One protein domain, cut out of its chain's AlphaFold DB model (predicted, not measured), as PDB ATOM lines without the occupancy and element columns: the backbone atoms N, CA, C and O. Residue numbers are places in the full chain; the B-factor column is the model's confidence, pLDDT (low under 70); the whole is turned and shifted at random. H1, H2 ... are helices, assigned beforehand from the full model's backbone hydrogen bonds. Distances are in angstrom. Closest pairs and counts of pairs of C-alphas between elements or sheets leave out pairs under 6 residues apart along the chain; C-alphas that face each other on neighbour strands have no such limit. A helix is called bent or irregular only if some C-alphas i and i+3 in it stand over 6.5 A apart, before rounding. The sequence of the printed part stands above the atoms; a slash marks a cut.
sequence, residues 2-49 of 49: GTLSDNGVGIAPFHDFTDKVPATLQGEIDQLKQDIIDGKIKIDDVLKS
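This is residues 2 to 49 of the 49 residues of an uncharacterized protein of Chloroflexi bacterium ADurb.Bin325 (UniProt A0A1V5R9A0). The model is a loose, open frame: the helix H2 makes one long side, the short helix H1 makes one end, and residues 2 to 14, with no named element, run along the side opposite H2. Residues 38 to 49 make a tail at the end away from H1. The printed part has 48 residues, with two named helices in the order H1, H2 and no named strand; its class is all helix, though under half of the residues are in named elements. The whole is loose, with a radius of gyration of the C-alphas of 12.6 A, and elongated, spanning 34 by 20 by 18 A.

H2, residues 23 to 37, is the longest helix, and H1 holds residues 15 to 20. The two are apart, with no C-alpha of the one within 8 A of the other. A tight link of two residues, 21 and 22, joins them. Residues 19 to 25, of which 23 to 25 belong to H2, stand free. In H2, 10 of 11 O i to N i+4 pairs are within hydrogen-bond range; in H1, 0 of 2 are, beside 2 of 3 O i to N i+3 pairs.

H2 runs 22.5 A from C-alpha 23 at (147.556, 1.492, 64.898) to C-alpha 37 at (145.956, 13.757, 83.712). It is neither bent nor irregular, but only just: C-alphas 23 and 26 are 6.2 A apart. H1 begins with C-alpha 15 at (153.976, 12.718, 59.633) and measures 10.3 A from first to last C-alpha. It is irregular, with C-alphas 16 and 19 at 7.3 A.

The two C-alphas farthest apart are those of Asp 19 and Ser 49, at 35.6 A. The printed part has no cut. Mean pLDDT of the printed part is 77.1; residues 2 to 5, 7 to 8 and 45 to 49 are under 70.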
ATOM      1  N   GLY A   2     152.577  25.635  81.355       61.03
ATOM      2  CA  GLY A   2     152.015  24.749  80.334       61.03
ATOM      3  C   GLY A   2     152.111  23.299  80.792       61.03
ATOM      4  O   GLY A   2     153.216  22.789  80.935       61.03
ATOM      5  N   THR A   3     150.980  22.657  81.059       66.50
ATOM      6  CA  THR A   3     150.915  21.244  81.455       66.50
ATOM      7  C   THR A   3     150.278  20.411  80.343       66.50
ATOM      8  O   THR A   3     149.732  20.967  79.388       66.50
ATOM      9  N   LEU A   4     150.336  19.079  80.452       65.25
ATOM     10  CA  LEU A   4     149.604  18.183  79.548       65.25
ATOM     11  C   LEU A   4     148.087  18.463  79.590       65.25
ATOM     12  O   LEU A   4     147.420  18.381  78.564       65.25
ATOM     13  N   SER A   5     147.568  18.870  80.752       65.75
ATOM     14  CA  SER A   5     146.164  19.250  80.952       65.75
ATOM     15  C   SER A   5     145.804  20.598  80.315       65.75
ATOM     16  O   SER A   5     144.684  20.776  79.848       65.75
ATOM     17  N   ASP A   6     146.756  21.533  80.249       71.19
ATOM     18  CA  ASP A   6     146.565  22.871  79.665       71.19
ATOM     19  C   ASP A   6     146.965  22.944  78.181       71.19
ATOM     20  O   ASP A   6     147.136  24.036  77.635       71.19
ATOM     21  N   ASN A   7     147.178  21.796  77.525       69.19
ATOM     22  CA  ASN A   7     147.725  21.688  76.164       69.19
ATOM     23  C   ASN A   7     149.075  22.409  75.962       69.19
ATOM     24  O   ASN A   7     149.463  22.710  74.835       69.19
ATOM     25  N   GLY A   8     149.812  22.692  77.039       69.00
ATOM     26  CA  GLY A   8     151.132  23.321  76.965       69.00
ATOM     27  C   GLY A   8     152.241  22.349  76.556       69.00
ATOM     28  O   GLY A   8     153.311  22.780  76.137       69.00
ATOM     29  N   VAL A   9     151.974  21.045  76.665       73.69
ATOM     30  CA  VAL A   9     152.843  19.941  76.242       73.69
ATOM     31  C   VAL A   9     151.974  18.937  75.487       73.69
ATOM     32  O   VAL A   9     150.908  18.567  75.968       73.69
ATOM     33  N   GLY A  10     152.410  18.502  74.306       75.19
ATOM     34  CA  GLY A  10     151.655  17.589  73.449       75.19
ATOM     35  C   GLY A  10     152.573  16.684  72.634       75.19
ATOM     36  O   GLY A  10     153.789  16.862  72.620       75.19
ATOM     37  N   ILE A  11     151.984  15.698  71.960       77.38
ATOM     38  CA  ILE A  11     152.716  14.786  71.077       77.38
ATOM     39  C   ILE A  11     152.534  15.261  69.643       77.38
ATOM     40  O   ILE A  11     151.404  15.445  69.189       77.38
ATOM     41  N   ALA A  12     153.651  15.483  68.953       80.69
ATOM     42  CA  ALA A  12     153.643  15.872  67.553       80.69
ATOM     43  C   ALA A  12     153.121  14.723  66.664       80.69
ATOM     44  O   ALA A  12     153.329  13.554  67.001       80.69
ATOM     45  N   PRO A  13     152.471  15.029  65.525       80.12
ATOM     46  CA  PRO A  13     152.044  14.012  64.569       80.12
ATOM     47  C   PRO A  13     153.224  13.180  64.054       80.12
ATOM     48  O   PRO A  13     154.337  13.681  63.912       80.12
ATOM     49  N   PHE A  14     152.968  11.924  63.686       80.81
ATOM     50  CA  PHE A  14     154.000  11.041  63.132       80.81
ATOM     51  C   PHE A  14     154.403  11.371  61.684       80.81
ATOM     52  O   PHE A  14     155.366  10.795  61.183       80.81
ATOM     53  N   HIS A  15     153.711  12.304  61.018       84.69
ATOM     54  CA  HIS A  15     153.976  12.718  59.633       84.69
ATOM     55  C   HIS A  15     154.154  11.499  58.699       84.69
ATOM     56  O   HIS A  15     153.292  10.620  58.663       84.69
ATOM     57  N   ASP A  16     155.281  11.411  57.991       86.44
ATOM     58  CA  ASP A  16     155.604  10.347  57.029       86.44
ATOM     59  C   ASP A  16     155.786   8.960  57.676       86.44
ATOM     60  O   ASP A  16     155.860   7.944  56.987       86.44
ATOM     61  N   PHE A  17     155.867   8.891  59.009       80.94
ATOM     62  CA  PHE A  17     156.020   7.639  59.751       80.94
ATOM     63  C   PHE A  17     154.691   7.021  60.173       80.94
ATOM     64  O   PHE A  17     154.708   5.948  60.771       80.94
ATOM     65  N   THR A  18     153.555   7.647  59.851       75.00
ATOM     66  CA  THR A  18     152.225   7.158  60.251       75.00
ATOM     67  C   THR A  18     152.005   5.694  59.847       75.00
ATOM     68  O   THR A  18     151.530   4.909  60.659       75.00
ATOM     69  N   ASP A  19     152.482   5.284  58.668       81.62
ATOM     70  CA  ASP A  19     152.350   3.904  58.165       81.62
ATOM     71  C   ASP A  19     153.293   2.893  58.843       81.62
ATOM     72  O   ASP A  19     153.140   1.680  58.698       81.62
ATOM     73  N   LYS A  20     154.309   3.378  59.565       83.50
ATOM     74  CA  LYS A  20     155.254   2.556  60.338       83.50
ATOM     75  C   LYS A  20     154.861   2.456  61.808       83.50
ATOM     76  O   LYS A  20     155.451   1.659  62.536       83.50
ATOM     77  N   VAL A  21     153.895   3.260  62.242       79.69
ATOM     78  CA  VAL A  21     153.390   3.237  63.607       79.69
ATOM     79  C   VAL A  21     152.254   2.217  63.696       79.69
ATOM     80  O   VAL A  21     151.287   2.304  62.941       79.69
ATOM     81  N   PRO A  22     152.334   1.240  64.614       83.69
ATOM     82  CA  PRO A  22     151.222   0.337  64.870       83.69
ATOM     83  C   PRO A  22     149.964   1.127  65.240       83.69
ATOM     84  O   PRO A  22     150.015   1.997  66.107       83.69
ATOM     85  N   ALA A  23     148.820   0.794  64.638       79.00
ATOM     86  CA  ALA A  23     147.556   1.492  64.898       79.00
ATOM     87  C   ALA A  23     147.149   1.476  66.387       79.00
ATOM     88  O   ALA A  23     146.458   2.377  66.858       79.00
ATOM     89  N   THR A  24     147.608   0.475  67.142       85.31
ATOM     90  CA  THR A  24     147.376   0.352  68.586       85.31
ATOM     91  C   THR A  24     148.197   1.343  69.410       85.31
ATOM     92  O   THR A  24     147.741   1.767  70.469       85.31
ATOM     93  N   LEU A  25     149.368   1.763  68.918       85.19
ATOM     94  CA  LEU A  25     150.302   2.597  69.675       85.19
ATOM     95  C   LEU A  25     149.726   3.990  69.952       85.19
ATOM     96  O   LEU A  25     149.903   4.524  71.041       85.19
ATOM     97  N   GLN A  26     148.993   4.566  68.995       80.38
ATOM     98  CA  GLN A  26     148.333   5.858  69.199       80.38
ATOM     99  C   GLN A  26     147.284   5.780  70.321       80.38
ATOM    100  O   GLN A  26     147.231   6.664  71.172       80.38
ATOM    101  N   GLY A  27     146.504   4.695  70.369       85.88
ATOM    102  CA  GLY A  27     145.510   4.476  71.422       85.88
ATOM    103  C   GLY A  27     146.139   4.285  72.804       85.88
ATOM    104  O   GLY A  27     145.669   4.867  73.779       85.88
ATOM    105  N   GLU A  28     147.238   3.531  72.885       88.44
ATOM    106  CA  GLU A  28     148.011   3.367  74.126       88.44
ATOM    107  C   GLU A  28     148.579   4.701  74.623       88.44
ATOM    108  O   GLU A  28     148.508   5.008  75.812       88.44
ATOM    109  N   ILE A  29     149.090   5.526  73.707       87.06
ATOM    110  CA  ILE A  29     149.596   6.865  74.006       87.06
ATOM    111  C   ILE A  29     148.481   7.776  74.536       87.06
ATOM    112  O   ILE A  29     148.703   8.525  75.489       87.06
ATOM    113  N   ASP A  30     147.293   7.737  73.940       85.50
ATOM    114  CA  ASP A  30     146.181   8.584  74.373       85.50
ATOM    115  C   ASP A  30     145.615   8.139  75.729       85.50
ATOM    116  O   ASP A  30     145.318   8.989  76.572       85.50
ATOM    117  N   GLN A  31     145.575   6.831  75.996       89.12
ATOM    118  CA  GLN A  31     145.239   6.304  77.319       89.12
ATOM    119  C   GLN A  31     146.287   6.705  78.367       89.12
ATOM    120  O   GLN A  31     145.928   7.168  79.448       89.12
ATOM    121  N   LEU A  32     147.576   6.616  78.026       87.94
ATOM    122  CA  LEU A  32     148.667   7.032  78.906       87.94
ATOM    123  C   LEU A  32     148.569   8.522  79.265       87.94
ATOM    124  O   LEU A  32     148.755   8.885  80.426       87.94
ATOM    125  N   LYS A  33     148.232   9.390  78.299       84.56
ATOM    126  CA  LYS A  33     147.977  10.816  78.571       84.56
ATOM    127  C   LYS A  33     146.843  11.002  79.576       84.56
ATOM    128  O   LYS A  33     146.994  11.803  80.493       84.56
ATOM    129  N   GLN A  34     145.735  10.276  79.417       85.69
ATOM    130  CA  GLN A  34     144.615  10.344  80.358       85.69
ATOM    131  C   GLN A  34     145.018   9.861  81.750       85.69
ATOM    132  O   GLN A  34     144.711  10.529  82.727       85.69
ATOM    133  N   ASP A  35     145.785   8.778  81.862       86.75
ATOM    134  CA  ASP A  35     146.227   8.271  83.165       86.75
ATOM    135  C   ASP A  35     147.197   9.226  83.887       86.75
ATOM    136  O   ASP A  35     147.213   9.276  85.121       86.75
ATOM    137  N   ILE A  36     147.973  10.020  83.138       85.31
ATOM    138  CA  ILE A  36     148.791  11.114  83.684       85.31
ATOM    139  C   ILE A  36     147.899  12.274  84.158       85.31
ATOM    140  O   ILE A  36     148.106  12.788  85.257       85.31
ATOM    141  N   ILE A  37     146.901  12.677  83.362       83.31
ATOM    142  CA  ILE A  37     145.956  13.757  83.712       83.31
ATOM    143  C   ILE A  37     145.110  13.377  84.936       83.31
ATOM    144  O   ILE A  37     144.945  14.188  85.846       83.31
ATOM    145  N   ASP A  38     144.645  12.127  84.999       85.44
ATOM    146  CA  ASP A  38     143.902  11.544  86.123       85.44
ATOM    147  C   ASP A  38     144.767  11.391  87.389       85.44
ATOM    148  O   ASP A  38     144.262  11.035  88.456       85.44
ATOM    149  N   GLY A  39     146.084  11.605  87.288       83.31
ATOM    150  CA  GLY A  39     147.025  11.460  88.395       83.31
ATOM    151  C   GLY A  39     147.281  10.011  88.819       83.31
ATOM    152  O   GLY A  39     147.880   9.789  89.876       83.31
ATOM    153  N   LYS A  40     146.864   9.022  88.013       85.94
ATOM    154  CA  LYS A  40     147.205   7.602  88.223       85.94
ATOM    155  C   LYS A  40     148.696   7.367  88.007       85.94
ATOM    156  O   LYS A  40     149.295   6.539  88.689       85.94
ATOM    157  N   ILE A  41     149.289   8.117  87.079       82.25
ATOM    158  CA  ILE A  41     150.725   8.131  86.812       82.25
ATOM    159  C   ILE A  41     151.272   9.491  87.228       82.25
ATOM    160  O   ILE A  41     150.942  10.519  86.639       82.25
ATOM    161  N   LYS A  42     152.131   9.496  88.251       77.88
ATOM    162  CA  LYS A  42     152.837  10.698  88.692       77.88
ATOM    163  C   LYS A  42     154.159  10.835  87.956       77.88
ATOM    164  O   LYS A  42     154.984   9.925  87.969       77.88
ATOM    165  N   ILE A  43     154.359  11.986  87.324       72.38
ATOM    166  CA  ILE A  43     155.614  12.335  86.659       72.38
ATOM    167  C   ILE A  43     156.392  13.253  87.601       72.38
ATOM    168  O   ILE A  43     156.343  14.475  87.489       72.38
ATOM    169  N   ASP A  44     157.079  12.642  88.564       70.56
ATOM    170  CA  ASP A  44     157.743  13.367  89.656       70.56
ATOM    171  C   ASP A  44     159.124  13.933  89.262       70.56
ATOM    172  O   ASP A  44     159.641  14.813  89.951       70.56
ATOM    173  N   ASP A  45     159.718  13.475  88.152       62.47
ATOM    174  CA  ASP A  45     161.098  13.831  87.770       62.47
ATOM    175  C   ASP A  45     161.235  14.650  86.481       62.47
ATOM    176  O   ASP A  45     162.233  15.342  86.309       62.47
ATOM    177  N   VAL A  46     160.237  14.641  85.593       58.62
ATOM    178  CA  VAL A  46     160.337  15.292  84.267       58.62
ATOM    179  C   VAL A  46     159.687  16.686  84.236       58.62
ATOM    180  O   VAL A  46     159.847  17.424  83.272       58.62
ATOM    181  N   LEU A  47     158.962  17.062  85.299       54.28
ATOM    182  CA  LEU A  47     158.273  18.355  85.447       54.28
ATOM    183  C   LEU A  47     158.884  19.258  86.530       54.28
ATOM    184  O   LEU A  47     158.355  20.340  86.789       54.28
ATOM    185  N   LYS A  48     159.982  18.839  87.173       45.84
ATOM    186  CA  LYS A  48     160.740  19.716  88.074       45.84
ATOM    187  C   LYS A  48     161.454  20.768  87.224       45.84
ATOM    188  O   LYS A  48     162.451  20.468  86.573       45.84
ATOM    189  N   SER A  49     160.870  21.964  87.196       50.22
ATOM    190  CA  SER A  49     161.460  23.201  86.673       50.22
ATOM    191  C   SER A  49     162.730  23.585  87.416       50.22
ATOM    192  O   SER A  49     162.680  23.497  88.667       50.22
TER     193      SER A  49